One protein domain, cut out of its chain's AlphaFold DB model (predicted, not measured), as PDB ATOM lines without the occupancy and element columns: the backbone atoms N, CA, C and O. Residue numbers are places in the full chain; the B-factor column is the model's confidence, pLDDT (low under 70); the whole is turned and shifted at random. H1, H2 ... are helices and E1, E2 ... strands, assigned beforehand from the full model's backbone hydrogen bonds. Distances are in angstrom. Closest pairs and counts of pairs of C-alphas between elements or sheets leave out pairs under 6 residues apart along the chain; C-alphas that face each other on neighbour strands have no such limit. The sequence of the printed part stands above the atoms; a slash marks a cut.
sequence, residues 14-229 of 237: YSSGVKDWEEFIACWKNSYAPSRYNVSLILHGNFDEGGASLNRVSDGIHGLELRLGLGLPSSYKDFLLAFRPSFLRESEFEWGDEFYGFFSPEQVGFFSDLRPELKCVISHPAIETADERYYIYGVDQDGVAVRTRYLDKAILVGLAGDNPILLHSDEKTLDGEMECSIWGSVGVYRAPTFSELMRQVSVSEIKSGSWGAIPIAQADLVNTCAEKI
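What this domain is: This is residues 14 to 229 of the 237 residues of an uncharacterized protein of Andreprevotia lacus DSM 23236 (UniProt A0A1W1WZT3). A strongly twisted sheet of five strands forms the core, with the long helix H8 along one face over E4 and E5, and the short helix H4 on the opposite face over E2. H8 gathers H1, H3, H9 and H10 round it, H2 folds back beside H3 as a helical hairpin, H5 and H7 are grouped near H4, and H6 lies away from the other helices; the loop residues 89 to 96 stick out. The printed part has 216 residues with ten named helices and five named strands, in the order H1 H2 H3 E1 H4 H5 H6 H7 E2 E3 E4 E5 H8 H9 H10. The sheet runs E1 E2 E3 E4 E5, antiparallel throughout, and the class is mixed, helices and strands. The whole is compact, with a radius of gyration of the C-alphas of 16.3 A and spans of 47 by 40 by 39 A.

Where its parts are: The sheet's strands are E1, residues 100 to 102, 7.4 A long; E2, residues 154 to 160, 16.0 A; E3, residues 163 to 172, 22.0 A; E4, residues 178 to 184, 19.4 A; and E5, residues 187 to 191, 13.3 A. E3 bends by 72 degrees at residue 169. H8, residues 194 to 208, is 20.8 A long and begins with C-alpha 194 at (14.576, 9.053, 37.216). H1 is residues 18 to 31, 19.8 A, with C-alpha 18 at (16.366, 16.679, 26.013); H2 is residues 54 to 68, 20.9 A; H3 is residues 74 to 83, 14.0 A. The shorter helices are H4, residues 111 to 114; H5, residues 116 to 122; H6, residues 131 to 134; H7, residues 148 to 152; H9, residues 218 to 221; and H10, residues 225 to 228, which ends with C-alpha 228 at (23.895, 8.766, 26.507).

How they stand to each other: E2 to E5 form a meander, each strand the antiparallel neighbour of the one before. E1 and E2 are antiparallel at 141 degrees, with N 101 and O 159 2.9 A apart, within hydrogen-bond range. In the hairpin E2 and E3, N 155 and O 167 are 2.8 A apart; in E3 and E4, N 168 and O 179 are 2.8 A apart; in E4 and E5, N 180 and O 191 are 2.8 A apart. H8 is on the sheet at a height of 10.5 A, along the strands at 19 degrees to E5 on the local plane. H8 is the hub, touching four helices. It touches H10, closest C-alphas Arg 199 and Ala 226, 4.5 A, and H3 only at their ends, Ser 75 and Ser 195, 5.5 A. It only just touches H1 and H9, with 3 pairs of C-alphas within 8 A each; the closest are Trp 28 and Ser 202, 6.2 A, and Val 203 and Leu 221, 7.0 A. H1 touches H3 at a steep tilt of 57 degrees, closest C-alphas Val 18 and Asp 78, 4.7 A. H2 touches H3 at a steep tilt of 39 degrees, opposite ways, closest C-alphas Val 57 and Leu 81, 6.3 A. H4 is on the opposite face from H8, at a height of 8.2 A, and touches H7, closest C-alphas Ser 112 and Asp 152, 5.7 A. H5 only grazes the sheet, and H6 is apart from the sheet's strands E2 to E5. In H1, H2, H3, H5 and H8 every O i to N i+4 pair is within hydrogen-bond range; H7 has 0 of 1, with 2 of 2 O i to N i+3 pairs within range, and H4, H6, H9 and H10 are too short for an O i to N i+4 pair.

The domain as a whole: The C-alphas of Glu 49 and Ala 130, the two farthest apart, are 47.9 A apart. The printed part has no cut. The links H1 to H2, H3 to E1 and H6 to H7 are long. Mean pLDDT of the printed part is 87.7, and residues 33 to 39, 44 to 52, 89 to 98 and 212 are under 70.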
ATOM      1  N   TYR A  14      22.942  14.690  37.807       97.62
ATOM      2  CA  TYR A  14      22.248  14.738  36.523       97.62
ATOM      3  C   TYR A  14      22.701  15.961  35.716       97.62
ATOM      4  O   TYR A  14      22.598  17.101  36.171       97.62
ATOM      5  N   SER A  15      23.233  15.718  34.518       97.12
ATOM      6  CA  SER A  15      23.798  16.766  33.660       97.12
ATOM      7  C   SER A  15      23.403  16.616  32.190       97.12
ATOM      8  O   SER A  15      24.086  17.145  31.311       97.12
ATOM      9  N   SER A  16      22.361  15.834  31.916       97.75
ATOM     10  CA  SER A  16      21.820  15.647  30.572       97.75
ATOM     11  C   SER A  16      20.716  16.651  30.262       97.75
ATOM     12  O   SER A  16      20.207  17.324  31.152       97.75
ATOM     13  N   GLY A  17      20.364  16.753  28.981       97.12
ATOM     14  CA  GLY A  17      19.182  17.482  28.521       97.12
ATOM     15  C   GLY A  17      18.361  16.680  27.513       97.12
ATOM     16  O   GLY A  17      18.696  15.542  27.184       97.12
ATOM     17  N   VAL A  18      17.310  17.299  26.969       96.56
ATOM     18  CA  VAL A  18      16.366  16.679  26.013       96.56
ATOM     19  C   VAL A  18      17.063  15.917  24.877       96.56
ATOM     20  O   VAL A  18      16.694  14.787  24.584       96.56
ATOM     21  N   LYS A  19      18.116  16.483  24.273       96.69
ATOM     22  CA  LYS A  19      18.840  15.831  23.169       96.69
ATOM     23  C   LYS A  19      19.543  14.534  23.592       96.69
ATOM     24  O   LYS A  19      19.540  13.563  22.844       96.69
ATOM     25  N   ASP A  20      20.138  14.510  24.785       98.06
ATOM     26  CA  ASP A  20      20.771  13.297  25.313       98.06
ATOM     27  C   ASP A  20      19.720  12.197  25.544       98.06
ATOM     28  O   ASP A  20      19.974  11.026  25.269       98.06
ATOM     29  N   TRP A  21      18.516  12.580  25.988       97.69
ATOM     30  CA  TRP A  21      17.375  11.673  26.110       97.69
ATOM     31  C   TRP A  21      16.874  11.160  24.760       97.69
ATOM     32  O   TRP A  21      16.605   9.969  24.637       97.69
ATOM     33  N   GLU A  22      16.784  12.010  23.737       95.25
ATOM     34  CA  GLU A  22      16.432  11.582  22.376       95.25
ATOM     35  C   GLU A  22      17.439  10.541  21.850       95.25
ATOM     36  O   GLU A  22      17.040   9.487  21.352       95.25
ATOM     37  N   GLU A  23      18.745  10.779  22.032       96.62
ATOM     38  CA  GLU A  23      19.804   9.833  21.652       96.62
ATOM     39  C   GLU A  23      19.750   8.528  22.463       96.62
ATOM     40  O   GLU A  23      19.922   7.438  21.906       96.62
ATOM     41  N   PHE A  24      19.500   8.626  23.771       96.88
ATOM     42  CA  PHE A  24      19.333   7.488  24.675       96.88
ATOM     43  C   PHE A  24      18.176   6.586  24.241       96.88
ATOM     44  O   PHE A  24      18.362   5.381  24.056       96.88
ATOM     45  N   ILE A  25      16.994   7.168  24.035       94.38
ATOM     46  CA  ILE A  25      15.785   6.421  23.690       94.38
ATOM     47  C   ILE A  25      15.914   5.815  22.290       94.38
ATOM     48  O   ILE A  25      15.570   4.649  22.098       94.38
ATOM     49  N   ALA A  26      16.476   6.552  21.326       92.88
ATOM     50  CA  ALA A  26      16.750   6.021  19.993       92.88
ATOM     51  C   ALA A  26      17.723   4.831  20.041       92.88
ATOM     52  O   ALA A  26      17.485   3.811  19.393       92.88
ATOM     53  N   CYS A  27      18.794   4.924  20.837       94.44
ATOM     54  CA  CYS A  27      19.720   3.813  21.046       94.44
ATOM     55  C   CYS A  27      19.005   2.597  21.639       94.44
ATOM     56  O   CYS A  27      19.164   1.488  21.128       94.44
ATOM     57  N   TRP A  28      18.199   2.802  22.684       92.50
ATOM     58  CA  TRP A  28      17.471   1.727  23.349       92.50
ATOM     59  C   TRP A  28      16.495   1.050  22.385       92.50
ATOM     60  O   TRP A  28      16.562  -0.167  22.222       92.50
ATOM     61  N   LYS A  29      15.692   1.823  21.644       88.38
ATOM     62  CA  LYS A  29      14.743   1.307  20.644       88.38
ATOM     63  C   LYS A  29      15.434   0.468  19.569       88.38
ATOM     64  O   LYS A  29      14.942  -0.597  19.219       88.38
ATOM     65  N   ASN A  30      16.578   0.933  19.070       89.44
ATOM     66  CA  ASN A  30      17.328   0.255  18.008       89.44
ATOM     67  C   ASN A  30      18.096  -0.979  18.497       89.44
ATOM     68  O   ASN A  30      18.383  -1.876  17.708       89.44
ATOM     69  N   SER A  31      18.460  -1.008  19.778       89.19
ATOM     70  CA  SER A  31      19.214  -2.114  20.383       89.19
ATOM     71  C   SER A  31      18.299  -3.198  20.951       89.19
ATOM     72  O   SER A  31      18.744  -4.316  21.205       89.19
ATOM     73  N   TYR A  32      17.025  -2.875  21.157       80.94
ATOM     74  CA  TYR A  32      16.022  -3.813  21.621       80.94
ATOM     75  C   TYR A  32      15.609  -4.760  20.488       80.94
ATOM     76  O   TYR A  32      14.994  -4.353  19.504       80.94
ATOM     77  N   ALA A  33      15.941  -6.044  20.625       69.25
ATOM     78  CA  ALA A  33      15.479  -7.086  19.716       69.25
ATOM     79  C   ALA A  33      14.147  -7.657  20.237       69.25
ATOM     80  O   ALA A  33      14.148  -8.299  21.293       69.25
ATOM     81  N   PRO A  34      13.012  -7.474  19.531       62.28
ATOM     82  CA  PRO A  34      11.744  -8.025  19.982       62.28
ATOM     83  C   PRO A  34      11.829  -9.556  20.010       62.28
ATOM     84  O   PRO A  34      11.973 -10.205  18.972       62.28
ATOM     85  N   SER A  35      11.744 -10.147  21.202       56.38
ATOM     86  CA  SER A  35      11.443 -11.573  21.345       56.38
ATOM     87  C   SER A  35       9.920 -11.769  21.358       56.38
ATOM     88  O   SER A  35       9.172 -10.812  21.553       56.38
ATOM     89  N   ARG A  36       9.444 -13.003  21.139       45.03
ATOM     90  CA  ARG A  36       8.014 -13.334  20.952       45.03
ATOM     91  C   ARG A  36       7.075 -12.940  22.112       45.03
ATOM     92  O   ARG A  36       5.873 -13.081  21.928       45.03
ATOM     93  N   TYR A  37       7.591 -12.465  23.250       49.69
ATOM     94  CA  TYR A  37       6.803 -12.154  24.451       49.69
ATOM     95  C   TYR A  37       7.200 -10.857  25.182       49.69
ATOM     96  O   TYR A  37       6.710 -10.633  26.283       49.69
ATOM     97  N   ASN A  38       8.063  -9.999  24.623       55.44
ATOM     98  CA  ASN A  38       8.594  -8.868  25.397       55.44
ATOM     99  C   ASN A  38       7.953  -7.524  25.015       55.44
ATOM    100  O   ASN A  38       8.214  -6.956  23.950       55.44
ATOM    101  N   VAL A  39       7.175  -6.998  25.952       68.69
ATOM    102  CA  VAL A  39       6.708  -5.615  26.039       68.69
ATOM    103  C   VAL A  39       7.824  -4.769  26.673       68.69
ATOM    104  O   VAL A  39       8.385  -5.137  27.700       68.69
ATOM    105  N   SER A  40       8.207  -3.668  26.024       77.38
ATOM    106  CA  SER A  40       9.254  -2.748  26.491       77.38
ATOM    107  C   SER A  40       8.649  -1.382  26.778       77.38
ATOM    108  O   SER A  40       7.768  -0.921  26.045       77.38
ATOM    109  N   LEU A  41       9.146  -0.717  27.826       83.62
ATOM    110  CA  LEU A  41       8.629   0.578  28.282       83.62
ATOM    111  C   LEU A  41       8.675   1.681  27.214       83.62
ATOM    112  O   LEU A  41       7.938   2.662  27.308       83.62
ATOM    113  N   ILE A  42       9.534   1.536  26.204       80.19
ATOM    114  CA  ILE A  42       9.736   2.547  25.162       80.19
ATOM    115  C   ILE A  42       9.009   2.246  23.845       80.19
ATOM    116  O   ILE A  42       9.092   3.052  22.917       80.19
ATOM    117  N   LEU A  43       8.284   1.123  23.734       71.88
ATOM    118  CA  LEU A  43       7.599   0.749  22.485       71.88
ATOM    119  C   LEU A  43       6.405   1.650  22.162       71.88
ATOM    120  O   LEU A  43       6.131   1.895  20.991       71.88
ATOM    121  N   HIS A  44       5.734   2.181  23.184       63.44
ATOM    122  CA  HIS A  44       4.564   3.053  23.033       63.44
ATOM    123  C   HIS A  44       4.921   4.553  22.986       63.44
ATOM    124  O   HIS A  44       4.052   5.416  23.111       63.44
ATOM    125  N   GLY A  45       6.205   4.881  22.791       55.97
ATOM    126  CA  GLY A  45       6.674   6.247  22.557       55.97
ATOM    127  C   GLY A  45       6.549   6.653  21.089       55.97
ATOM    128  O   GLY A  45       7.112   6.005  20.203       55.97
ATOM    129  N   ASN A  46       5.859   7.760  20.815       55.53
ATOM    130  CA  ASN A  46       5.664   8.265  19.456       55.53
ATOM    131  C   ASN A  46       6.852   9.134  19.006       55.53
ATOM    132  O   ASN A  46       6.795  10.362  19.059       55.53
ATOM    133  N   PHE A  47       7.920   8.489  18.528       51.28
ATOM    134  CA  PHE A  47       9.050   9.172  17.875       51.28
ATOM    135  C   PHE A  47       8.754   9.596  16.432       51.28
ATOM    136  O   PHE A  47       9.353  10.553  15.952       51.28
ATOM    137  N   ASP A  48       7.793   8.941  15.776       46.12
ATOM    138  CA  ASP A  48       7.468   9.169  14.370       46.12
ATOM    139  C   ASP A  48       5.993   9.599  14.228       46.12
ATOM    140  O   ASP A  48       5.061   8.848  14.504       46.12
ATOM    141  N   GLU A  49       5.806  10.873  13.870       42.28
ATOM    142  CA  GLU A  49       4.611  11.525  13.289       42.28
ATOM    143  C   GLU A  49       3.239  11.477  14.010       42.28
ATOM    144  O   GLU A  49       2.293  12.102  13.534       42.28
ATOM    145  N   GLY A  50       3.112  10.868  15.193       47.09
ATOM    146  CA  GLY A  50       1.849  10.835  15.966       47.09
ATOM    147  C   GLY A  50       1.918  11.353  17.410       47.09
ATOM    148  O   GLY A  50       0.948  11.223  18.156       47.09
ATOM    149  N   GLY A  51       3.069  11.869  17.847       53.06
ATOM    150  CA  GLY A  51       3.293  12.292  19.233       53.06
ATOM    151  C   GLY A  51       2.581  13.594  19.603       53.06
ATOM    152  O   GLY A  51       2.233  14.407  18.742       53.06
ATOM    153  N   ALA A  52       2.393  13.827  20.905       61.09
ATOM    154  CA  ALA A  52       2.001  15.146  21.386       61.09
ATOM    155  C   ALA A  52       3.047  16.182  20.935       61.09
ATOM    156  O   ALA A  52       4.252  15.951  21.044       61.09
ATOM    157  N   SER A  53       2.595  17.323  20.405       77.81
ATOM    158  CA  SER A  53       3.509  18.397  20.007       77.81
ATOM    159  C   SER A  53       4.345  18.855  21.204       77.81
ATOM    160  O   SER A  53       3.872  18.829  22.340       77.81
ATOM    161  N   LEU A  54       5.578  19.312  20.960       83.06
ATOM    162  CA  LEU A  54       6.475  19.779  22.026       83.06
ATOM    163  C   LEU A  54       5.802  20.827  22.929       83.06
ATOM    164  O   LEU A  54       5.917  20.755  24.148       83.06
ATOM    165  N   ASN A  55       5.038  21.747  22.328       85.19
ATOM    166  CA  ASN A  55       4.272  22.754  23.063       85.19
ATOM    167  C   ASN A  55       3.235  22.108  23.986       85.19
ATOM    168  O   ASN A  55       3.174  22.448  25.160       85.19
ATOM    169  N   ARG A  56       2.480  21.119  23.490       87.19
ATOM    170  CA  ARG A  56       1.494  20.400  24.304       87.19
ATOM    171  C   ARG A  56       2.146  19.686  25.487       87.19
ATOM    172  O   ARG A  56       1.600  19.720  26.583       87.19
ATOM    173  N   VAL A  57       3.295  19.046  25.278       89.69
ATOM    174  CA  VAL A  57       4.022  18.371  26.365       89.69
ATOM    175  C   VAL A  57       4.544  19.387  27.379       89.69
ATOM    176  O   VAL A  57       4.378  19.179  28.574       89.69
ATOM    177  N   SER A  58       5.118  20.501  26.921       93.62
ATOM    178  CA  SER A  58       5.600  21.580  27.790       93.62
ATOM    179  C   SER A  58       4.473  22.186  28.634       93.62
ATOM    180  O   SER A  58       4.616  22.325  29.850       93.62
ATOM    181  N   ASP A  59       3.329  22.486  28.019       94.31
ATOM    182  CA  ASP A  59       2.139  22.979  28.717       94.31
ATOM    183  C   ASP A  59       1.599  21.925  29.697       94.31
ATOM    184  O   ASP A  59       1.217  22.247  30.823       94.31
ATOM    185  N   GLY A  60       1.627  20.649  29.300       95.88
ATOM    186  CA  GLY A  60       1.263  19.514  30.142       95.88
ATOM    187  C   GLY A  60       2.161  19.369  31.372       95.88
ATOM    188  O   GLY A  60       1.649  19.138  32.463       95.88
ATOM    189  N   ILE A  61       3.478  19.556  31.228       97.56
ATOM    190  CA  ILE A  61       4.439  19.566  32.345       97.56
ATOM    191  C   ILE A  61       4.094  20.692  33.321       97.56
ATOM    192  O   ILE A  61       3.999  20.448  34.522       97.56
ATOM    193  N   HIS A  62       3.853  21.904  32.817       97.25
ATOM    194  CA  HIS A  62       3.481  23.034  33.667       97.25
ATOM    195  C   HIS A  62       2.156  22.785  34.400       97.25
ATOM    196  O   HIS A  62       2.060  22.982  35.611       97.25
ATOM    197  N   GLY A  63       1.142  22.290  33.685       97.75
ATOM    198  CA  GLY A  63      -0.136  21.902  34.276       97.75
ATOM    199  C   GLY A  63       0.018  20.810  35.335       97.75
ATOM    200  O   GLY A  63      -0.620  20.878  36.382       97.75
ATOM    201  N   LEU A  64       0.893  19.829  35.110       98.00
ATOM    202  CA  LEU A  64       1.193  18.772  36.070       98.00
ATOM    203  C   LEU A  64       1.858  19.319  37.342       98.00
ATOM    204  O   LEU A  64       1.395  18.998  38.433       98.00
ATOM    205  N   GLU A  65       2.876  20.176  37.220       98.25
ATOM    206  CA  GLU A  65       3.519  20.833  38.370       98.25
ATOM    207  C   GLU A  65       2.508  21.659  39.187       98.25
ATOM    208  O   GLU A  65       2.505  21.595  40.418       98.25
ATOM    209  N   LEU A  66       1.588  22.370  38.521       98.00
ATOM    210  CA  LEU A  66       0.502  23.101  39.183       98.00
ATOM    211  C   LEU A  66      -0.483  22.172  39.906       98.00
ATOM    212  O   LEU A  66      -0.844  22.452  41.047       98.00
ATOM    213  N   ARG A  67      -0.910  21.068  39.273       97.56
ATOM    214  CA  ARG A  67      -1.839  20.094  39.880       97.56
ATOM    215  C   ARG A  67      -1.230  19.395  41.094       97.56
ATOM    216  O   ARG A  67      -1.933  19.172  42.071       97.56
ATOM    217  N   LEU A  68       0.057  19.055  41.028       97.31
ATOM    218  CA  LEU A  68       0.773  18.407  42.129       97.31
ATOM    219  C   LEU A  68       1.236  19.403  43.206       97.31
ATOM    220  O   LEU A  68       1.596  18.986  44.305       97.31
ATOM    221  N   GLY A  69       1.259  20.705  42.902       97.56
ATOM    222  CA  GLY A  69       1.747  21.745  43.808       97.56
ATOM    223  C   GLY A  69       3.255  21.674  44.072       97.56
ATOM    224  O   GLY A  69       3.714  22.095  45.134       97.56
ATOM    225  N   LEU A  70       4.036  21.114  43.141       96.62
ATOM    226  CA  LEU A  70       5.480  20.911  43.287       96.62
ATOM    227  C   LEU A  70       6.203  20.935  41.936       96.62
ATOM    228  O   LEU A  70       5.613  20.647  40.901       96.62
ATOM    229  N   GLY A  71       7.502  21.243  41.964       97.06
ATOM    230  CA  GLY A  71       8.373  21.116  40.794       97.06
ATOM    231  C   GLY A  71       8.783  19.663  40.546       97.06
ATOM    232  O   GLY A  71       9.174  18.964  41.490       97.06
ATOM    233  N   LEU A  72       8.708  19.228  39.289       98.31
ATOM    234  CA  LEU A  72       9.156  17.911  38.835       98.31
ATOM    235  C   LEU A  72      10.685  17.869  38.689       98.31
ATOM    236  O   LEU A  72      11.295  18.903  38.382       98.31
ATOM    237  N   PRO A  73      11.306  16.686  38.859       98.31
ATOM    238  CA  PRO A  73      12.744  16.533  38.688       98.31
ATOM    239  C   PRO A  73      13.142  16.823  37.235       98.31
ATOM    240  O   PRO A  73      12.386  16.544  36.296       98.31
ATOM    241  N   SER A  74      14.320  17.415  37.042       98.44
ATOM    242  CA  SER A  74      14.791  17.861  35.726       98.44
ATOM    243  C   SER A  74      14.943  16.680  34.777       98.44
ATOM    244  O   SER A  74      14.485  16.759  33.638       98.44
ATOM    245  N   SER A  75      15.462  15.552  35.270       98.62
ATOM    246  CA  SER A  75      15.611  14.349  34.447       98.62
ATOM    247  C   SER A  75      14.290  13.803  33.908       98.62
ATOM    248  O   SER A  75      14.234  13.352  32.766       98.62
ATOM    249  N   TYR A  76      13.208  13.897  34.683       98.62
ATOM    250  CA  TYR A  76      11.883  13.479  34.229       98.62
ATOM    251  C   TYR A  76      11.270  14.473  33.239       98.62
ATOM    252  O   TYR A  76      10.646  14.065  32.262       98.62
ATOM    253  N   LYS A  77      11.475  15.781  33.440       98.44
ATOM    254  CA  LYS A  77      11.012  16.801  32.485       98.44
ATOM    255  C   LYS A  77      11.695  16.662  31.130       98.44
ATOM    256  O   LYS A  77      11.011  16.673  30.109       98.44
ATOM    257  N   ASP A  78      13.013  16.485  31.120       98.31
ATOM    258  CA  ASP A  78      13.761  16.276  29.880       98.31
ATOM    259  C   ASP A  78      13.322  14.991  29.172       98.31
ATOM    260  O   ASP A  78      13.134  14.993  27.954       98.31
ATOM    261  N   PHE A  79      13.077  13.920  29.936       97.56
ATOM    262  CA  PHE A  79      12.495  12.693  29.406       97.56
ATOM    263  C   PHE A  79      11.122  12.929  28.772       97.56
ATOM    264  O   PHE A  79      10.914  12.510  27.640       97.56
ATOM    265  N   LEU A  80      10.190  13.612  29.445       96.00
ATOM    266  CA  LEU A  80       8.857  13.880  28.894       96.00
ATOM    267  C   LEU A  80       8.939  14.646  27.567       96.00
ATOM    268  O   LEU A  80       8.243  14.295  26.614       96.00
ATOM    269  N   LEU A  81       9.817  15.648  27.479       95.31
ATOM    270  CA  LEU A  81      10.030  16.448  26.267       95.31
ATOM    271  C   LEU A  81      10.646  15.640  25.111       95.31
ATOM    272  O   LEU A  81      10.313  15.895  23.947       95.31
ATOM    273  N   ALA A  82      11.516  14.678  25.424       94.06
ATOM    274  CA  ALA A  82      12.154  13.791  24.452       94.06
ATOM    275  C   ALA A  82      11.234  12.640  24.011       94.06
ATOM    276  O   ALA A  82      11.055  12.413  22.818       94.06
ATOM    277  N   PHE A  83      10.633  11.929  24.969       91.88
ATOM    278  CA  PHE A  83       9.814  10.731  24.755       91.88
ATOM    279  C   PHE A  83       8.406  11.048  24.245       91.88
ATOM    280  O   PHE A  83       7.850  10.282  23.462       91.88
ATOM    281  N   ARG A  84       7.837  12.179  24.684       91.31
ATOM    282  CA  ARG A  84       6.506  12.685  24.304       91.31
ATOM    283  C   ARG A  84       5.417  11.609  24.424       91.31
ATOM    284  O   ARG A  84       4.778  11.277  23.421       91.31
ATOM    285  N   PRO A  85       5.201  11.061  25.637       87.38
ATOM    286  CA  PRO A  85       4.228   9.997  25.840       87.38
ATOM    287  C   PRO A  85       2.837  10.441  25.384       87.38
ATOM    288  O   PRO A  85       2.370  11.539  25.710       87.38
ATOM    289  N   SER A  86       2.186   9.583  24.605       80.88
ATOM    290  CA  SER A  86       0.813   9.801  24.159       80.88
ATOM    291  C   SER A  86      -0.168   9.603  25.304       80.88
ATOM    292  O   SER A  86       0.100   8.867  26.249       80.88
ATOM    293  N   PHE A  87      -1.327  10.258  25.208       79.62
ATOM    294  CA  PHE A  87      -2.423   9.996  26.132       79.62
ATOM    295  C   PHE A  87      -2.978   8.599  25.863       79.62
ATOM    296  O   PHE A  87      -3.485   8.342  24.768       79.62
ATOM    297  N   LEU A  88      -2.910   7.733  26.864       74.69
ATOM    298  CA  LEU A  88      -3.348   6.347  26.767       74.69
ATOM    299  C   LEU A  88      -4.846   6.247  27.048       74.69
ATOM    300  O   LEU A  88      -5.338   6.828  28.017       74.69
ATOM    301  N   ARG A  89      -5.594   5.536  26.207       68.75
ATOM    302  CA  ARG A  89      -7.061   5.425  26.317       68.75
ATOM    303  C   ARG A  89      -7.461   4.147  27.031       68.75
ATOM    304  O   ARG A  89      -6.869   3.125  26.748       68.75
ATOM    305  N   GLU A  90      -8.524   4.179  27.840       58.19
ATOM    306  CA  GLU A  90      -9.060   3.016  28.587       58.19
ATOM    307  C   GLU A  90      -9.239   1.734  27.744       58.19
ATOM    308  O   GLU A  90      -8.981   0.642  28.232       58.19
ATOM    309  N   SER A  91      -9.563   1.846  26.451       53.56
ATOM    310  CA  SER A  91      -9.656   0.696  25.532       53.56
ATOM    311  C   SER A  91      -8.318   0.001  25.230       53.56
ATOM    312  O   SER A  91      -8.305  -1.107  24.710       53.56
ATOM    313  N   GLU A  92      -7.189   0.647  25.526       54.50
ATOM    314  CA  GLU A  92      -5.841   0.058  25.497       54.50
ATOM    315  C   GLU A  92      -5.540  -0.740  26.784       54.50
ATOM    316  O   GLU A  92      -4.471  -1.329  26.896       54.50
ATOM    317  N   PHE A  93      -6.483  -0.784  27.740       52.09
ATOM    318  CA  PHE A  93      -6.373  -1.454  29.044       52.09
ATOM    319  C   PHE A  93      -7.362  -2.630  29.211       52.09
ATOM    320  O   PHE A  93      -7.451  -3.202  30.296       52.09
ATOM    321  N   GLU A  94      -8.161  -2.978  28.192       38.00
ATOM    322  CA  GLU A  94      -9.400  -3.743  28.422       38.00
ATOM    323  C   GLU A  94      -9.276  -5.273  28.566       38.00
ATOM    324  O   GLU A  94     -10.263  -5.890  28.959       38.00
ATOM    325  N   TRP A  95      -8.140  -5.933  28.319       33.50
ATOM    326  CA  TRP A  95      -8.121  -7.410  28.352       33.50
ATOM    327  C   TRP A  95      -6.805  -8.016  28.824       33.50
ATOM    328  O   TRP A  95      -5.995  -8.393  27.995       33.50
ATOM    329  N   GLY A  96      -6.625  -8.194  30.139       44.47
ATOM    330  CA  GLY A  96      -5.672  -9.169  30.704       44.47
ATOM    331  C   GLY A  96      -4.191  -9.014  30.326       44.47
ATOM    332  O   GLY A  96      -3.393  -9.861  30.717       44.47
ATOM    333  N   ASP A  97      -3.841  -7.955  29.604       51.56
ATOM    334  CA  ASP A  97      -2.501  -7.644  29.145       51.56
ATOM    335  C   ASP A  97      -1.915  -6.592  30.090       51.56
ATOM    336  O   ASP A  97      -2.414  -5.472  30.223       51.56
ATOM    337  N   GLU A  98      -0.871  -7.001  30.801       64.50
ATOM    338  CA  GLU A  98      -0.035  -6.161  31.650       64.50
ATOM    339  C   GLU A  98       0.373  -4.868  30.888       64.50
ATOM    340  O   GLU A  98       0.816  -4.937  29.740       64.50
ATOM    341  N   PHE A  99       0.218  -3.674  31.488       72.94
ATOM    342  CA  PHE A  99       0.478  -2.393  30.800       72.94
ATOM    343  C   PHE A  99       1.952  -1.974  30.861       72.94
ATOM    344  O   PHE A  99       2.525  -1.866  31.939       72.94
ATOM    345  N   TYR A 100       2.559  -1.630  29.723       80.31
ATOM    346  CA  TYR A 100       3.958  -1.199  29.657       80.31
ATOM    347  C   TYR A 100       4.078   0.185  29.025       80.31
ATOM    348  O   TYR A 100       3.815   0.362  27.837       80.31
ATOM    349  N   GLY A 101       4.541   1.168  29.793       87.75
ATOM    350  CA  GLY A 101       4.868   2.486  29.260       87.75
ATOM    351  C   GLY A 101       4.747   3.620  30.266       87.75
ATOM    352  O   GLY A 101       4.470   3.432  31.452       87.75
ATOM    353  N   PHE A 102       4.952   4.832  29.755       91.19
ATOM    354  CA  PHE A 102       4.893   6.068  30.526       91.19
ATOM    355  C   PHE A 102       3.617   6.846  30.240       91.19
ATOM    356  O   PHE A 102       3.144   6.903  29.106       91.19
ATOM    357  N   PHE A 103       3.094   7.481  31.282       92.19
ATOM    358  CA  PHE A 103       1.902   8.308  31.203       92.19
ATOM    359  C   PHE A 103       2.186   9.663  30.562       92.19
ATOM    360  O   PHE A 103       3.246  10.260  30.770       92.19
ATOM    361  N   SER A 104       1.207  10.173  29.808       91.62
ATOM    362  CA  SER A 104       1.220  11.578  29.405       91.62
ATOM    363  C   SER A 104       1.103  12.477  30.643       91.62
ATOM    364  O   SER A 104       0.531  12.046  31.652       91.62
ATOM    365  N   PRO A 105       1.599  13.729  30.611       95.19
ATOM    366  CA  PRO A 105       1.544  14.613  31.776       95.19
ATOM    367  C   PRO A 105       0.142  14.761  32.387       95.19
ATOM    368  O   PRO A 105       0.007  14.912  33.599       95.19
ATOM    369  N   GLU A 106      -0.913  14.675  31.572       93.25
ATOM    370  CA  GLU A 106      -2.307  14.740  32.015       93.25
ATOM    371  C   GLU A 106      -2.736  13.528  32.870       93.25
ATOM    372  O   GLU A 106      -3.601  13.674  33.737       93.25
ATOM    373  N   GLN A 107      -2.119  12.362  32.659       93.25
ATOM    374  CA  GLN A 107      -2.426  11.091  33.333       93.25
ATOM    375  C   GLN A 107      -1.559  10.824  34.572       93.25
ATOM    376  O   GLN A 107      -1.896   9.968  35.386       93.25
ATOM    377  N   VAL A 108      -0.460  11.561  34.737       96.69
ATOM    378  CA  VAL A 108       0.396  11.488  35.928       96.69
ATOM    379  C   VAL A 108      -0.327  12.097  37.133       96.69
ATOM    380  O   VAL A 108      -1.008  13.117  37.012       96.69
ATOM    381  N   GLY A 109      -0.152  11.503  38.311       97.50
ATOM    382  CA  GLY A 109      -0.789  11.940  39.556       97.50
ATOM    383  C   GLY A 109      -0.238  11.199  40.770       97.50
ATOM    384  O   GLY A 109       0.669  10.374  40.637       97.50
ATOM    385  N   PHE A 110      -0.772  11.482  41.958       97.81
ATOM    386  CA  PHE A 110      -0.382  10.744  43.157       97.81
ATOM    387  C   PHE A 110      -0.815   9.281  43.055       97.81
ATOM    388  O   PHE A 110      -1.934   8.960  42.658       97.81
ATOM    389  N   PHE A 111       0.085   8.379  43.430       96.50
ATOM    390  CA  PHE A 111      -0.140   6.940  43.400       96.50
ATOM    391  C   PHE A 111      -1.318   6.525  44.288       96.50
ATOM    392  O   PHE A 111      -2.124   5.681  43.900       96.50
ATOM    393  N   SER A 112      -1.446   7.172  45.446       95.12
ATOM    394  CA  SER A 112      -2.547   6.992  46.392       95.12
ATOM    395  C   SER A 112      -3.919   7.333  45.804       95.12
ATOM    396  O   SER A 112      -4.892   6.682  46.176       95.12
ATOM    397  N   ASP A 113      -3.990   8.279  44.864       95.31
ATOM    398  CA  ASP A 113      -5.231   8.672  44.190       95.31
ATOM    399  C   ASP A 113      -5.513   7.805  42.955       95.31
ATOM    400  O   ASP A 113      -6.653   7.424  42.698       95.31
ATOM    401  N   LEU A 114      -4.473   7.486  42.176       93.00
ATOM    402  CA  LEU A 114      -4.611   6.796  40.888       93.00
ATOM    403  C   LEU A 114      -4.702   5.268  40.993       93.00
ATOM    404  O   LEU A 114      -5.163   4.620  40.047       93.00
ATOM    405  N   ARG A 115      -4.186   4.683  42.078       92.19
ATOM    406  CA  ARG A 115      -4.138   3.231  42.330       92.19
ATOM    407  C   ARG A 115      -4.287   2.915  43.833       92.19
ATOM    408  O   ARG A 115      -3.400   2.278  44.415       92.19
ATOM    409  N   PRO A 116      -5.381   3.341  44.491       93.25
ATOM    410  CA  PRO A 116      -5.553   3.171  45.934       93.25
ATOM    411  C   PRO A 116      -5.534   1.699  46.379       93.25
ATOM    412  O   PRO A 116      -5.001   1.389  47.447       93.25
ATOM    413  N   GLU A 117      -6.050   0.778  45.563       91.25
ATOM    414  CA  GLU A 117      -6.076  -0.659  45.857       91.25
ATOM    415  C   GLU A 117      -4.666  -1.251  45.860       91.25
ATOM    416  O   GLU A 117      -4.276  -1.928  46.813       91.25
ATOM    417  N   LEU A 118      -3.870  -0.946  44.830       89.56
ATOM    418  CA  LEU A 118      -2.489  -1.418  44.740       89.56
ATOM    419  C   LEU A 118      -1.634  -0.808  45.852       89.56
ATOM    420  O   LEU A 118      -0.850  -1.510  46.489       89.56
ATOM    421  N   LYS A 119      -1.834   0.477  46.157       92.38
ATOM    422  CA  LYS A 119      -1.185   1.140  47.291       92.38
ATOM    423  C   LYS A 119      -1.518   0.452  48.614       92.38
ATOM    424  O   LYS A 119      -0.624   0.285  49.442       92.38
ATOM    425  N   CYS A 120      -2.767   0.028  48.811       91.94
ATOM    426  CA  CYS A 120      -3.185  -0.730  49.992       91.94
ATOM    427  C   CYS A 120      -2.447  -2.073  50.099       91.94
ATOM    428  O   CYS A 120      -1.902  -2.376  51.157       91.94
ATOM    429  N   VAL A 121      -2.364  -2.832  49.000       90.06
ATOM    430  CA  VAL A 121      -1.650  -4.120  48.951       90.06
ATOM    431  C   VAL A 121      -0.158  -3.940  49.235       90.06
ATOM    432  O   VAL A 121       0.386  -4.627  50.092       90.06
ATOM    433  N   ILE A 122       0.498  -2.986  48.568       89.62
ATOM    434  CA  ILE A 122       1.941  -2.753  48.717       89.62
ATOM    435  C   ILE A 122       2.290  -2.241  50.123       89.62
ATOM    436  O   ILE A 122       3.335  -2.584  50.672       89.62
ATOM    437  N   SER A 123       1.422  -1.427  50.728       90.62
ATOM    438  CA  SER A 123       1.676  -0.838  52.050       90.62
ATOM    439  C   SER A 123       1.354  -1.783  53.217       90.62
ATOM    440  O   SER A 123       1.412  -1.344  54.369       90.62
ATOM    441  N   HIS A 124       0.966  -3.042  52.957       89.56
ATOM    442  CA  HIS A 124       0.569  -3.991  53.998       89.56
ATOM    443  C   HIS A 124       1.404  -5.291  53.980       89.56
ATOM    444  O   HIS A 124       1.295  -6.077  53.041       89.56
ATOM    445  N   PRO A 125       2.186  -5.582  55.042       89.00
ATOM    446  CA  PRO A 125       2.346  -4.787  56.262       89.00
ATOM    447  C   PRO A 125       3.131  -3.491  56.014       89.00
ATOM    448  O   PRO A 125       3.901  -3.394  55.064       89.00
ATOM    449  N   ALA A 126       2.967  -2.509  56.904       93.38
ATOM    450  CA  ALA A 126       3.786  -1.303  56.862       93.38
ATOM    451  C   ALA A 126       5.251  -1.662  57.153       93.38
ATOM    452  O   ALA A 126       5.555  -2.286  58.175       93.38
ATOM    453  N   ILE A 127       6.154  -1.264  56.260       94.56
ATOM    454  CA  ILE A 127       7.597  -1.493  56.372       94.56
ATOM    455  C   ILE A 127       8.276  -0.135  56.447       94.56
ATOM    456  O   ILE A 127       8.103   0.694  55.559       94.56
ATOM    457  N   GLU A 128       9.074   0.073  57.492       96.19
ATOM    458  CA  GLU A 128       9.807   1.315  57.731       96.19
ATOM    459  C   GLU A 128      11.278   1.001  58.012       96.19
ATOM    460  O   GLU A 128      11.702   0.791  59.149       96.19
ATOM    461  N   THR A 129      12.066   0.916  56.941       95.56
ATOM    462  CA  THR A 129      13.495   0.594  57.030       95.56
ATOM    463  C   THR A 129      14.307   1.789  57.536       95.56
ATOM    464  O   THR A 129      14.056   2.922  57.131       95.56
ATOM    465  N   ALA A 130      15.304   1.564  58.396       94.44
ATOM    466  CA  ALA A 130      16.193   2.614  58.912       94.44
ATOM    467  C   ALA A 130      17.118   3.207  57.822       94.44
ATOM    468  O   ALA A 130      17.375   2.552  56.810       94.44
ATOM    469  N   ASP A 131      17.603   4.440  58.017       92.00
ATOM    470  CA  ASP A 131      18.375   5.207  57.016       92.00
ATOM    471  C   ASP A 131      19.601   4.427  56.511       92.00
ATOM    472  O   ASP A 131      19.872   4.408  55.311       92.00
ATOM    473  N   GLU A 132      20.288   3.721  57.416       91.69
ATOM    474  CA  GLU A 132      21.508   2.935  57.178       91.69
ATOM    475  C   GLU A 132      21.315   1.851  56.114       91.69
ATOM    476  O   GLU A 132      22.270   1.453  55.454       91.69
ATOM    477  N   ARG A 133      20.088   1.331  55.997       93.62
ATOM    478  CA  ARG A 133      19.712   0.278  55.046       93.62
ATOM    479  C   ARG A 133      18.896   0.827  53.884       93.62
ATOM    480  O   ARG A 133      18.979   0.290  52.786       93.62
ATOM    481  N   TYR A 134      18.110   1.878  54.119       93.88
ATOM    482  CA  TYR A 134      17.260   2.478  53.099       93.88
ATOM    483  C   TYR A 134      18.092   3.228  52.055       93.88
ATOM    484  O   TYR A 134      17.924   2.989  50.868       93.88
ATOM    485  N   TYR A 135      19.043   4.077  52.444       92.81
ATOM    486  CA  TYR A 135      19.782   4.918  51.488       92.81
ATOM    487  C   TYR A 135      20.986   4.222  50.823       92.81
ATOM    488  O   TYR A 135      21.915   4.884  50.358       92.81
ATOM    489  N   ILE A 136      20.978   2.886  50.764       93.81
ATOM    490  CA  ILE A 136      21.922   2.105  49.960       93.81
ATOM    491  C   ILE A 136      21.337   1.953  48.553       93.81
ATOM    492  O   ILE A 136      20.313   1.298  48.370       93.81
ATOM    493  N   TYR A 137      22.019   2.538  47.569       94.31
ATOM    494  CA  TYR A 137      21.670   2.454  46.151       94.31
ATOM    495  C   TYR A 137      22.730   1.680  45.374       94.31
ATOM    496  O   TYR A 137      23.913   1.699  45.730       94.31
ATOM    497  N   GLY A 138      22.308   1.069  44.269       93.69
ATOM    498  CA  GLY A 138      23.192   0.267  43.432       93.69
ATOM    499  C   GLY A 138      23.148  -1.214  43.765       93.69
ATOM    500  O   GLY A 138      22.209  -1.671  44.408       93.69
ATOM    501  N   VAL A 139      24.168  -1.961  43.346       94.69
ATOM    502  CA  VAL A 139      24.240  -3.435  43.491       94.69
ATOM    503  C   VAL A 139      24.133  -3.956  44.927       94.69
ATOM    504  O   VAL A 139      23.750  -5.102  45.132       94.69
ATOM    505  N   ASP A 140      24.434  -3.115  45.916       93.94
ATOM    506  CA  ASP A 140      24.337  -3.462  47.339       93.94
ATOM    507  C   ASP A 140      22.943  -3.179  47.936       93.94
ATOM    508  O   ASP A 140      22.720  -3.398  49.128       93.94
ATOM    509  N   GLN A 141      22.005  -2.653  47.139       93.31
ATOM    510  CA  GLN A 141      20.646  -2.357  47.579       93.31
ATOM    511  C   GLN A 141      19.890  -3.640  47.941       93.31
ATOM    512  O   GLN A 141      19.803  -4.583  47.158       93.31
ATOM    513  N   ASP A 142      19.245  -3.617  49.103       93.06
ATOM    514  CA  ASP A 142      18.290  -4.638  49.517       93.06
ATOM    515  C   ASP A 142      16.890  -4.297  48.974       93.06
ATOM    516  O   ASP A 142      16.280  -3.302  49.373       93.06
ATOM    517  N   GLY A 143      16.372  -5.122  48.060       91.94
ATOM    518  CA  GLY A 143      15.079  -4.899  47.407       91.94
ATOM    519  C   GLY A 143      13.862  -4.987  48.334       91.94
ATOM    520  O   GLY A 143      12.766  -4.608  47.927       91.94
ATOM    521  N   VAL A 144      14.019  -5.449  49.581       92.25
ATOM    522  CA  VAL A 144      12.946  -5.412  50.595       92.25
ATOM    523  C   VAL A 144      13.102  -4.261  51.595       92.25
ATOM    524  O   VAL A 144      12.216  -4.032  52.422       92.25
ATOM    525  N   ALA A 145      14.203  -3.503  51.524       93.44
ATOM    526  CA  ALA A 145      14.453  -2.330  52.357       93.44
ATOM    527  C   ALA A 145      13.634  -1.125  51.867       93.44
ATOM    528  O   ALA A 145      14.147  -0.243  51.178       93.44
ATOM    529  N   VAL A 146      12.350  -1.087  52.227       94.06
ATOM    530  CA  VAL A 146      11.400  -0.052  51.786       94.06
ATOM    531  C   VAL A 146      10.884   0.819  52.933       94.06
ATOM    532  O   VAL A 146      11.124   0.537  54.113       94.06
ATOM    533  N   ARG A 147      10.182   1.895  52.562       95.44
ATOM    534  CA  ARG A 147       9.423   2.792  53.443       95.44
ATOM    535  C   ARG A 147       8.041   3.004  52.860       95.44
ATOM    536  O   ARG A 147       7.839   3.857  51.998       95.44
ATOM    537  N   THR A 148       7.091   2.197  53.306       94.25
ATOM    538  CA  THR A 148       5.726   2.205  52.767       94.25
ATOM    539  C   THR A 148       5.037   3.558  52.929       94.25
ATOM    540  O   THR A 148       4.262   3.942  52.058       94.25
ATOM    541  N   ARG A 149       5.388   4.348  53.956       94.88
ATOM    542  CA  ARG A 149       4.884   5.724  54.118       94.88
ATOM    543  C   ARG A 149       5.184   6.647  52.929       94.88
ATOM    544  O   ARG A 149       4.446   7.598  52.703       94.88
ATOM    545  N   TYR A 150       6.246   6.397  52.157       95.38
ATOM    546  CA  TYR A 150       6.592   7.244  51.007       95.38
ATOM    547  C   TYR A 150       5.624   7.080  49.834       95.38
ATOM    548  O   TYR A 150       5.509   7.977  49.001       95.38
ATOM    549  N   LEU A 151       4.836   6.000  49.819       95.62
ATOM    550  CA  LEU A 151       3.802   5.772  48.812       95.62
ATOM    551  C   LEU A 151       2.633   6.759  48.909       95.62
ATOM    552  O   LEU A 151       1.928   6.944  47.921       95.62
ATOM    553  N   ASP A 152       2.434   7.417  50.057       93.81
ATOM    554  CA  ASP A 152       1.349   8.391  50.241       93.81
ATOM    555  C   ASP A 152       1.484   9.600  49.312       93.81
ATOM    556  O   ASP A 152       0.473  10.116  48.834       93.81
ATOM    557  N   LYS A 153       2.726  10.022  49.038       95.56
ATOM    558  CA  LYS A 153       3.046  11.147  48.146       95.56
ATOM    559  C   LYS A 153       3.853  10.743  46.913       95.56
ATOM    560  O   LYS A 153       4.353  11.602  46.190       95.56
ATOM    561  N   ALA A 154       3.992   9.446  46.659       98.00
ATOM    562  CA  ALA A 154       4.619   8.974  45.438       98.00
ATOM    563  C   ALA A 154       3.791   9.410  44.220       98.00
ATOM    564  O   ALA A 154       2.563   9.366  44.241       98.00
ATOM    565  N   ILE A 155       4.463   9.824  43.153       98.56
ATOM    566  CA  ILE A 155       3.852  10.231  41.888       98.56
ATOM    567  C   ILE A 155       3.984   9.060  40.920       98.56
ATOM    568  O   ILE A 155       5.095   8.608  40.649       98.56
ATOM    569  N   LEU A 156       2.863   8.572  40.397       97.50
ATOM    570  CA  LEU A 156       2.824   7.474  39.441       97.50
ATOM    571  C   LEU A 156       3.056   8.003  38.021       97.50
ATOM    572  O   LEU A 156       2.238   8.765  37.505       97.50
ATOM    573  N   VAL A 157       4.159   7.588  37.391       96.88
ATOM    574  CA  VAL A 157       4.602   8.113  36.082       96.88
ATOM    575  C   VAL A 157       4.517   7.109  34.932       96.88
ATOM    576  O   VAL A 157       4.662   7.486  33.770       96.88
ATOM    577  N   GLY A 158       4.274   5.839  35.238       92.94
ATOM    578  CA  GLY A 158       4.132   4.765  34.263       92.94
ATOM    579  C   GLY A 158       3.950   3.418  34.951       92.94
ATOM    580  O   GLY A 158       4.046   3.334  36.180       92.94
ATOM    581  N   LEU A 159       3.712   2.371  34.161       89.69
ATOM    582  CA  LEU A 159       3.753   0.992  34.643       89.69
ATOM    583  C   LEU A 159       4.646   0.141  33.750       89.69
ATOM    584  O   LEU A 159       4.845   0.410  32.565       89.69
ATOM    585  N   ALA A 160       5.171  -0.893  34.377       84.94
ATOM    586  CA  ALA A 160       5.986  -1.927  33.797       84.94
ATOM    587  C   ALA A 160       5.238  -3.248  34.043       84.94
ATOM    588  O   ALA A 160       5.476  -3.971  35.011       84.94
ATOM    589  N   GLY A 161       4.263  -3.528  33.194       82.38
ATOM    590  CA  GLY A 161       3.209  -4.484  33.482       82.38
ATOM    591  C   GLY A 161       2.350  -4.022  34.657       82.38
ATOM    592  O   GLY A 161       1.856  -2.896  34.669       82.38
ATOM    593  N   ASP A 162       2.233  -4.851  35.690       81.94
ATOM    594  CA  ASP A 162       1.567  -4.466  36.945       81.94
ATOM    595  C   ASP A 162       2.472  -3.671  37.903       81.94
ATOM    596  O   ASP A 162       2.042  -3.231  38.972       81.94
ATOM    597  N   ASN A 163       3.739  -3.464  37.534       88.12
ATOM    598  CA  ASN A 163       4.747  -2.875  38.407       88.12
ATOM    599  C   ASN A 163       4.751  -1.341  38.284       88.12
ATOM    600  O   ASN A 163       5.100  -0.817  37.221       88.12
ATOM    601  N   PRO A 164       4.399  -0.580  39.338       93.19
ATOM    602  CA  PRO A 164       4.362   0.872  39.265       93.19
ATOM    603  C   PRO A 164       5.757   1.492  39.204       93.19
ATOM    604  O   PRO A 164       6.652   1.125  39.971       93.19
ATOM    605  N   ILE A 165       5.904   2.492  38.331       96.00
ATOM    606  CA  ILE A 165       7.068   3.377  38.266       96.00
ATOM    607  C   ILE A 165       6.712   4.669  38.996       96.00
ATOM    608  O   ILE A 165       5.791   5.390  38.601       96.00
ATOM    609  N   LEU A 166       7.434   4.951  40.078       98.12
ATOM    610  CA  LEU A 166       7.100   6.006  41.029       98.12
ATOM    611  C   LEU A 166       8.234   7.020  41.181       98.12
ATOM    612  O   LEU A 166       9.401   6.633  41.225       98.12
ATOM    613  N   LEU A 167       7.887   8.298  41.335       98.62
ATOM    614  CA  LEU A 167       8.771   9.347  41.857       98.62
ATOM    615  C   LEU A 167       8.384   9.657  43.307       98.62
ATOM    616  O   LEU A 167       7.224   9.960  43.582       98.62
ATOM    617  N   HIS A 168       9.334   9.622  44.234       97.81
ATOM    618  CA  HIS A 168       9.084   9.854  45.659       97.81
ATOM    619  C   HIS A 168       9.280  11.328  45.998       97.81
ATOM    620  O   HIS A 168      10.395  11.787  46.229       97.81
ATOM    621  N   SER A 169       8.191  12.100  46.039       95.94
ATOM    622  CA  SER A 169       8.279  13.559  46.190       95.94
ATOM    623  C   SER A 169       8.856  14.032  47.528       95.94
ATOM    624  O   SER A 169       9.277  15.181  47.621       95.94
ATOM    625  N   ASP A 170       8.832  13.194  48.565       94.06
ATOM    626  CA  ASP A 170       9.415  13.506  49.877       94.06
ATOM    627  C   ASP A 170      10.929  13.221  49.930       94.06
ATOM    628  O   ASP A 170      11.629  13.763  50.785       94.06
ATOM    629  N   GLU A 171      11.454  12.447  48.978       95.25
ATOM    630  CA  GLU A 171      12.856  12.052  48.904       95.25
ATOM    631  C   GLU A 171      13.513  12.757  47.722       95.25
ATOM    632  O   GLU A 171      13.446  12.300  46.580       95.25
ATOM    633  N   LYS A 172      14.136  13.907  48.006       96.19
ATOM    634  CA  LYS A 172      14.800  14.741  46.998       96.19
ATOM    635  C   LYS A 172      16.282  14.914  47.267       96.19
ATOM    636  O   LYS A 172      16.680  15.063  48.420       96.19
ATOM    637  N   THR A 173      17.072  14.976  46.205       96.25
ATOM    638  CA  THR A 173      18.460  15.442  46.236       96.25
ATOM    639  C   THR A 173      18.518  16.968  46.378       96.25
ATOM    640  O   THR A 173      17.519  17.676  46.222       96.25
ATOM    641  N   LEU A 174      19.708  17.508  46.652       95.38
ATOM    642  CA  LEU A 174      19.946  18.947  46.812       95.38
ATOM    643  C   LEU A 174      19.594  19.763  45.554       95.38
ATOM    644  O   LEU A 174      19.195  20.920  45.653       95.38
ATOM    645  N   ASP A 175      19.768  19.170  44.376       95.38
ATOM    646  CA  ASP A 175      19.439  19.736  43.065       95.38
ATOM    647  C   ASP A 175      17.997  19.442  42.610       95.38
ATOM    648  O   ASP A 175      17.616  19.812  41.504       95.38
ATOM    649  N   GLY A 176      17.173  18.848  43.481       96.56
ATOM    650  CA  GLY A 176      15.737  18.683  43.261       96.56
ATOM    651  C   GLY A 176      15.338  17.454  42.446       96.56
ATOM    652  O   GLY A 176      14.156  17.318  42.125       96.56
ATOM    653  N   GLU A 177      16.275  16.552  42.140       98.12
ATOM    654  CA  GLU A 177      15.920  15.224  41.640       98.12
ATOM    655  C   GLU A 177      15.190  14.432  42.727       98.12
ATOM    656  O   GLU A 177      15.407  14.652  43.917       98.12
ATOM    657  N   MET A 178      14.304  13.525  42.320       98.19
ATOM    658  CA  MET A 178      13.538  12.673  43.233       98.19
ATOM    659  C   MET A 178      14.043  11.238  43.151       98.19
ATOM    660  O   MET A 178      14.331  10.759  42.049       98.19
ATOM    661  N   GLU A 179      14.065  10.540  44.289       98.00
ATOM    662  CA  GLU A 179      14.215   9.084  44.287       98.00
ATOM    663  C   GLU A 179      13.116   8.474  43.405       98.00
ATOM    664  O   GLU A 179      11.950   8.878  43.449       98.00
ATOM    665  N   CYS A 180      13.491   7.501  42.584       97.62
ATOM    666  CA  CYS A 180      12.592   6.817  41.673       97.62
ATOM    667  C   CYS A 180      12.595   5.318  41.969       97.62
ATOM    668  O   CYS A 180      13.621   4.766  42.362       97.62
ATOM    669  N   SER A 181      11.461   4.644  41.793       96.88
ATOM    670  CA  SER A 181      11.367   3.208  42.053       96.88
ATOM    671  C   SER A 181      10.496   2.470  41.055       96.88
ATOM    672  O   SER A 181       9.470   3.003  40.636       96.88
ATOM    673  N   ILE A 182      10.843   1.214  40.791       93.88
ATOM    674  CA  ILE A 182      10.001   0.229  40.108       93.88
ATOM    675  C   ILE A 182       9.750  -0.949  41.057       93.88
ATOM    676  O   ILE A 182      10.688  -1.518  41.620       93.88
ATOM    677  N   TRP A 183       8.480  -1.278  41.284       89.69
ATOM    678  CA  TRP A 183       8.065  -2.294  42.259       89.69
ATOM    679  C   TRP A 183       7.767  -3.615  41.569       89.69
ATOM    680  O   TRP A 183       6.723  -3.722  40.949       89.69
ATOM    681  N   GLY A 184       8.657  -4.600  41.687       82.25
ATOM    682  CA  GLY A 184       8.489  -5.936  41.120       82.25
ATOM    683  C   GLY A 184       7.970  -6.970  42.122       82.25
ATOM    684  O   GLY A 184       7.942  -6.752  43.332       82.25
ATOM    685  N   SER A 185       7.647  -8.163  41.619       71.88
ATOM    686  CA  SER A 185       7.196  -9.306  42.432       71.88
ATOM    687  C   SER A 185       8.236  -9.821  43.437       71.88
ATOM    688  O   SER A 185       7.873 -10.445  44.432       71.88
ATOM    689  N   VAL A 186       9.526  -9.562  43.197       73.69
ATOM    690  CA  VAL A 186      10.652 -10.015  44.039       73.69
ATOM    691  C   VAL A 186      11.268  -8.903  44.897       73.69
ATOM    692  O   VAL A 186      12.245  -9.145  45.602       73.69
ATOM    693  N   GLY A 187      10.706  -7.692  44.855       87.38
ATOM    694  CA  GLY A 187      11.193  -6.533  45.599       87.38
ATOM    695  C   GLY A 187      11.087  -5.236  44.803       87.38
ATOM    696  O   GLY A 187      10.603  -5.209  43.672       87.38
ATOM    697  N   VAL A 188      11.564  -4.148  45.397       93.31
ATOM    698  CA  VAL A 188      11.647  -2.843  44.745       93.31
ATOM    699  C   VAL A 188      13.076  -2.573  44.294       93.31
ATOM    700  O   VAL A 188      14.032  -2.773  45.044       93.31
ATOM    701  N   TYR A 189      13.222  -2.052  43.085       95.25
ATOM    702  CA  TYR A 189      14.449  -1.375  42.703       95.25
ATOM    703  C   TYR A 189      14.253   0.129  42.868       95.25
ATOM    704  O   TYR A 189      13.339   0.699  42.269       95.25
ATOM    705  N   ARG A 190      15.099   0.767  43.685       96.19
ATOM    706  CA  ARG A 190      15.141   2.225  43.843       96.19
ATOM    707  C   ARG A 190      16.426   2.788  43.249       96.19
ATOM    708  O   ARG A 190      17.493   2.174  43.322       96.19
ATOM    709  N   ALA A 191      16.294   3.971  42.674       96.56
ATOM    710  CA  ALA A 191      17.352   4.752  42.068       96.56
ATOM    711  C   ALA A 191      17.294   6.190  42.606       96.56
ATOM    712  O   ALA A 191      16.204   6.706  42.862       96.56
ATOM    713  N   PRO A 192      18.438   6.874  42.746       96.31
ATOM    714  CA  PRO A 192      18.485   8.239  43.272       96.31
ATOM    715  C   PRO A 192      17.835   9.273  42.342       96.31
ATOM    716  O   PRO A 192      17.543  10.382  42.777       96.31
ATOM    717  N   THR A 193      17.621   8.934  41.069       97.69
ATOM    718  CA  THR A 193      16.971   9.799  40.083       97.69
ATOM    719  C   THR A 193      16.156   8.983  39.087       97.69
ATOM    720  O   THR A 193      16.384   7.782  38.903       97.69
ATOM    721  N   PHE A 194      15.257   9.654  38.362       98.50
ATOM    722  CA  PHE A 194      14.576   9.053  37.216       98.50
ATOM    723  C   PHE A 194      15.565   8.672  36.099       98.50
ATOM    724  O   PHE A 194      15.458   7.591  35.522       98.50
ATOM    725  N   SER A 195      16.579   9.506  35.832       98.19
ATOM    726  CA  SER A 195      17.620   9.201  34.837       98.19
ATOM    727  C   SER A 195      18.373   7.903  35.126       98.19
ATOM    728  O   SER A 195      18.641   7.135  34.204       98.19
ATOM    729  N   GLU A 196      18.714   7.644  36.390       97.81
ATOM    730  CA  GLU A 196      19.417   6.422  36.773       97.81
ATOM    731  C   GLU A 196      18.508   5.196  36.667       97.81
ATOM    732  O   GLU A 196      18.940   4.175  36.132       97.81
ATOM    733  N   LEU A 197      17.233   5.307  37.068       97.19
ATOM    734  CA  LEU A 197      16.270   4.226  36.847       97.19
ATOM    735  C   LEU A 197      16.204   3.856  35.359       97.19
ATOM    736  O   LEU A 197      16.297   2.681  35.011       97.19
ATOM    737  N   MET A 198      16.095   4.847  34.471       97.12
ATOM    738  CA  MET A 198      16.009   4.597  33.030       97.12
ATOM    739  C   MET A 198      17.292   3.983  32.462       97.12
ATOM    740  O   MET A 198      17.211   3.036  31.678       97.12
ATOM    741  N   ARG A 199      18.476   4.454  32.883       96.81
ATOM    742  CA  ARG A 199      19.767   3.852  32.499       96.81
ATOM    743  C   ARG A 199      19.786   2.352  32.793       96.81
ATOM    744  O   ARG A 199      20.107   1.558  31.912       96.81
ATOM    745  N   GLN A 200      19.372   1.974  33.995       95.38
ATOM    746  CA  GLN A 200      19.371   0.596  34.488       95.38
ATOM    747  C   GLN A 200      18.357  -0.274  33.747       95.38
ATOM    748  O   GLN A 200      18.693  -1.350  33.244       95.38
ATOM    749  N   VAL A 201      17.131   0.232  33.605       93.31
ATOM    750  CA  VAL A 201      16.055  -0.462  32.894       93.31
ATOM    751  C   VAL A 201      16.423  -0.702  31.429       93.31
ATOM    752  O   VAL A 201      16.232  -1.814  30.944       93.31
ATOM    753  N   SER A 202      17.039   0.272  30.749       93.25
ATOM    754  CA  SER A 202      17.430   0.109  29.342       93.25
ATOM    755  C   SER A 202      18.391  -1.051  29.116       93.25
ATOM    756  O   SER A 202      18.192  -1.871  28.221       93.25
ATOM    757  N   VAL A 203      19.416  -1.173  29.961       92.94
ATOM    758  CA  VAL A 203      20.404  -2.248  29.848       92.94
ATOM    759  C   VAL A 203      19.774  -3.589  30.208       92.94
ATOM    760  O   VAL A 203      20.036  -4.581  29.526       92.94
ATOM    761  N   SER A 204      18.924  -3.626  31.238       90.00
ATOM    762  CA  SER A 204      18.225  -4.847  31.645       90.00
ATOM    763  C   SER A 204      17.291  -5.363  30.550       90.00
ATOM    764  O   SER A 204      17.346  -6.550  30.216       90.00
ATOM    765  N   GLU A 205      16.497  -4.486  29.931       88.06
ATOM    766  CA  GLU A 205      15.609  -4.854  28.825       88.06
ATOM    767  C   GLU A 205      16.391  -5.326  27.595       88.06
ATOM    768  O   GLU A 205      16.051  -6.360  27.025       88.06
ATOM    769  N   ILE A 206      17.467  -4.632  27.208       87.81
ATOM    770  CA  ILE A 206      18.286  -5.020  26.047       87.81
ATOM    771  C   ILE A 206      18.977  -6.372  26.277       87.81
ATOM    772  O   ILE A 206      19.007  -7.208  25.376       87.81
ATOM    773  N   LYS A 207      19.554  -6.601  27.465       86.81
ATOM    774  CA  LYS A 207      20.332  -7.820  27.750       86.81
ATOM    775  C   LYS A 207      19.456  -9.033  28.051       86.81
ATOM    776  O   LYS A 207      19.811 -10.142  27.659       86.81
ATOM    777  N   SER A 208      18.368  -8.842  28.794       79.38
ATOM    778  CA  SER A 208      17.592  -9.948  29.374       79.38
ATOM    779  C   SER A 208      16.128  -9.982  28.946       79.38
ATOM    780  O   SER A 208      15.450 -10.974  29.205       79.38
ATOM    781  N   GLY A 209      15.618  -8.920  28.315       75.44
ATOM    782  CA  GLY A 209      14.195  -8.792  28.007       75.44
ATOM    783  C   GLY A 209      13.297  -8.663  29.241       75.44
ATOM    784  O   GLY A 209      12.088  -8.796  29.111       75.44
ATOM    785  N   SER A 210      13.870  -8.439  30.427       73.50
ATOM    786  CA  SER A 210      13.153  -8.296  31.698       73.50
ATOM    787  C   SER A 210      13.840  -7.261  32.590       73.50
ATOM    788  O   SER A 210      14.970  -6.851  32.314       73.50
ATOM    789  N   TRP A 211      13.203  -6.874  33.696       71.44
ATOM    790  CA  TRP A 211      13.807  -5.993  34.708       71.44
ATOM    791  C   TRP A 211      14.398  -6.744  35.900       71.44
ATOM    792  O   TRP A 211      14.919  -6.116  36.809       71.44
ATOM    793  N   GLY A 212      14.348  -8.079  35.921       69.62
ATOM    794  CA  GLY A 212      14.806  -8.867  37.073       69.62
ATOM    795  C   GLY A 212      16.315  -8.792  37.346       69.62
ATOM    796  O   GLY A 212      16.770  -9.330  38.348       69.62
ATOM    797  N   ALA A 213      17.087  -8.152  36.461       76.75
ATOM    798  CA  ALA A 213      18.540  -8.042  36.552       76.75
ATOM    799  C   ALA A 213      19.040  -6.683  37.088       76.75
ATOM    800  O   ALA A 213      20.249  -6.464  37.103       76.75
ATOM    801  N   ILE A 214      18.152  -5.774  37.513       87.94
ATOM    802  CA  ILE A 214      18.540  -4.512  38.172       87.94
ATOM    803  C   ILE A 214      18.581  -4.691  39.704       87.94
ATOM    804  O   ILE A 214      17.740  -5.414  40.242       87.94
ATOM    805  N   PRO A 215      19.508  -4.035  40.434       92.38
ATOM    806  CA  PRO A 215      20.541  -3.111  39.953       92.38
ATOM    807  C   PRO A 215      21.692  -3.791  39.201       92.38
ATOM    808  O   PRO A 215      22.208  -4.820  39.626       92.38
ATOM    809  N   ILE A 216      22.160  -3.135  38.142       92.56
ATOM    810  CA  ILE A 216      23.379  -3.458  37.399       92.56
ATOM    811  C   ILE A 216      24.505  -2.543  37.903       92.56
ATOM    812  O   ILE A 216      24.282  -1.352  38.145       92.56
ATOM    813  N   ALA A 217      25.719  -3.082  38.055       94.00
ATOM    814  CA  ALA A 217      26.883  -2.305  38.485       94.00
ATOM    815  C   ALA A 217      27.160  -1.141  37.523       94.00
ATOM    816  O   ALA A 217      27.064  -1.309  36.305       94.00
ATOM    817  N   GLN A 218      27.588   0.019  38.037       93.75
ATOM    818  CA  GLN A 218      27.861   1.188  37.181       93.75
ATOM    819  C   GLN A 218      28.869   0.893  36.058       93.75
ATOM    820  O   GLN A 218      28.724   1.395  34.946       93.75
ATOM    821  N   ALA A 219      29.863   0.040  36.324       93.38
ATOM    822  CA  ALA A 219      30.854  -0.370  35.329       93.38
ATOM    823  C   ALA A 219      30.242  -1.149  34.148       93.38
ATOM    824  O   ALA A 219      30.755  -1.066  33.035       93.38
ATOM    825  N   ASP A 220      29.129  -1.851  34.364       93.38
ATOM    826  CA  ASP A 220      28.448  -2.659  33.345       93.38
ATOM    827  C   ASP A 220      27.441  -1.851  32.505       93.38
ATOM    828  O   ASP A 220      26.869  -2.383  31.543       93.38
ATOM    829  N   LEU A 221      27.223  -0.578  32.864       93.62
ATOM    830  CA  LEU A 221      26.494   0.400  32.053       93.62
ATOM    831  C   LEU A 221      27.392   1.047  30.986       93.62
ATOM    832  O   LEU A 221      26.880   1.621  30.023       93.62
ATOM    833  N   VAL A 222      28.716   0.948  31.138       92.56
ATOM    834  CA  VAL A 222      29.706   1.498  30.200       92.56
ATOM    835  C   VAL A 222      29.595   0.794  28.843       92.56
ATOM    836  O   VAL A 222      29.355  -0.412  28.771       92.56
ATOM    837  N   ASN A 223      29.781   1.537  27.752       93.38
ATOM    838  CA  ASN A 223      29.581   1.094  26.365       93.38
ATOM    839  C   ASN A 223      28.159   0.585  26.045       93.38
ATOM    840  O   ASN A 223      27.977  -0.218  25.126       93.38
ATOM    841  N   THR A 224      27.143   1.030  26.784       95.56
ATOM    842  CA  THR A 224      25.732   0.732  26.487       95.56
ATOM    843  C   THR A 224      24.962   2.007  26.140       95.56
ATOM    844  O   THR A 224      25.497   3.114  26.214       95.56
ATOM    845  N   CYS A 225      23.674   1.881  25.802       95.19
ATOM    846  CA  CYS A 225      22.815   3.050  25.610       95.19
ATOM    847  C   CYS A 225      22.774   3.964  26.844       95.19
ATOM    848  O   CYS A 225      22.671   5.176  26.676       95.19
ATOM    849  N   ALA A 226      22.940   3.426  28.059       96.44
ATOM    850  CA  ALA A 226      22.919   4.193  29.304       96.44
ATOM    851  C   ALA A 226      23.923   5.362  29.341       96.44
ATOM    852  O   ALA A 226      23.645   6.374  29.982       96.44
ATOM    853  N   GLU A 227      25.049   5.284  28.622       95.69
ATOM    854  CA  GLU A 227      26.055   6.358  28.579       95.69
ATOM    855  C   GLU A 227      25.576   7.641  27.896       95.69
ATOM    856  O   GLU A 227      26.170   8.702  28.091       95.69
ATOM    857  N   LYS A 228      24.506   7.567  27.095       97.44
ATOM    858  CA  LYS A 228      23.895   8.766  26.507       97.44
ATOM    859  C   LYS A 228      23.375   9.707  27.590       97.44
ATOM    860  O   LYS A 228      23.438  10.918  27.417       97.44
ATOM    861  N   ILE A 229      22.956   9.158  28.730       97.81
ATOM    862  CA  ILE A 229      22.524   9.918  29.898       97.81
ATOM    863  C   ILE A 229      23.713  10.158  30.832       97.81
ATOM    864  O   ILE A 229      24.241   9.243  31.469       97.81
TER     865      ILE A 229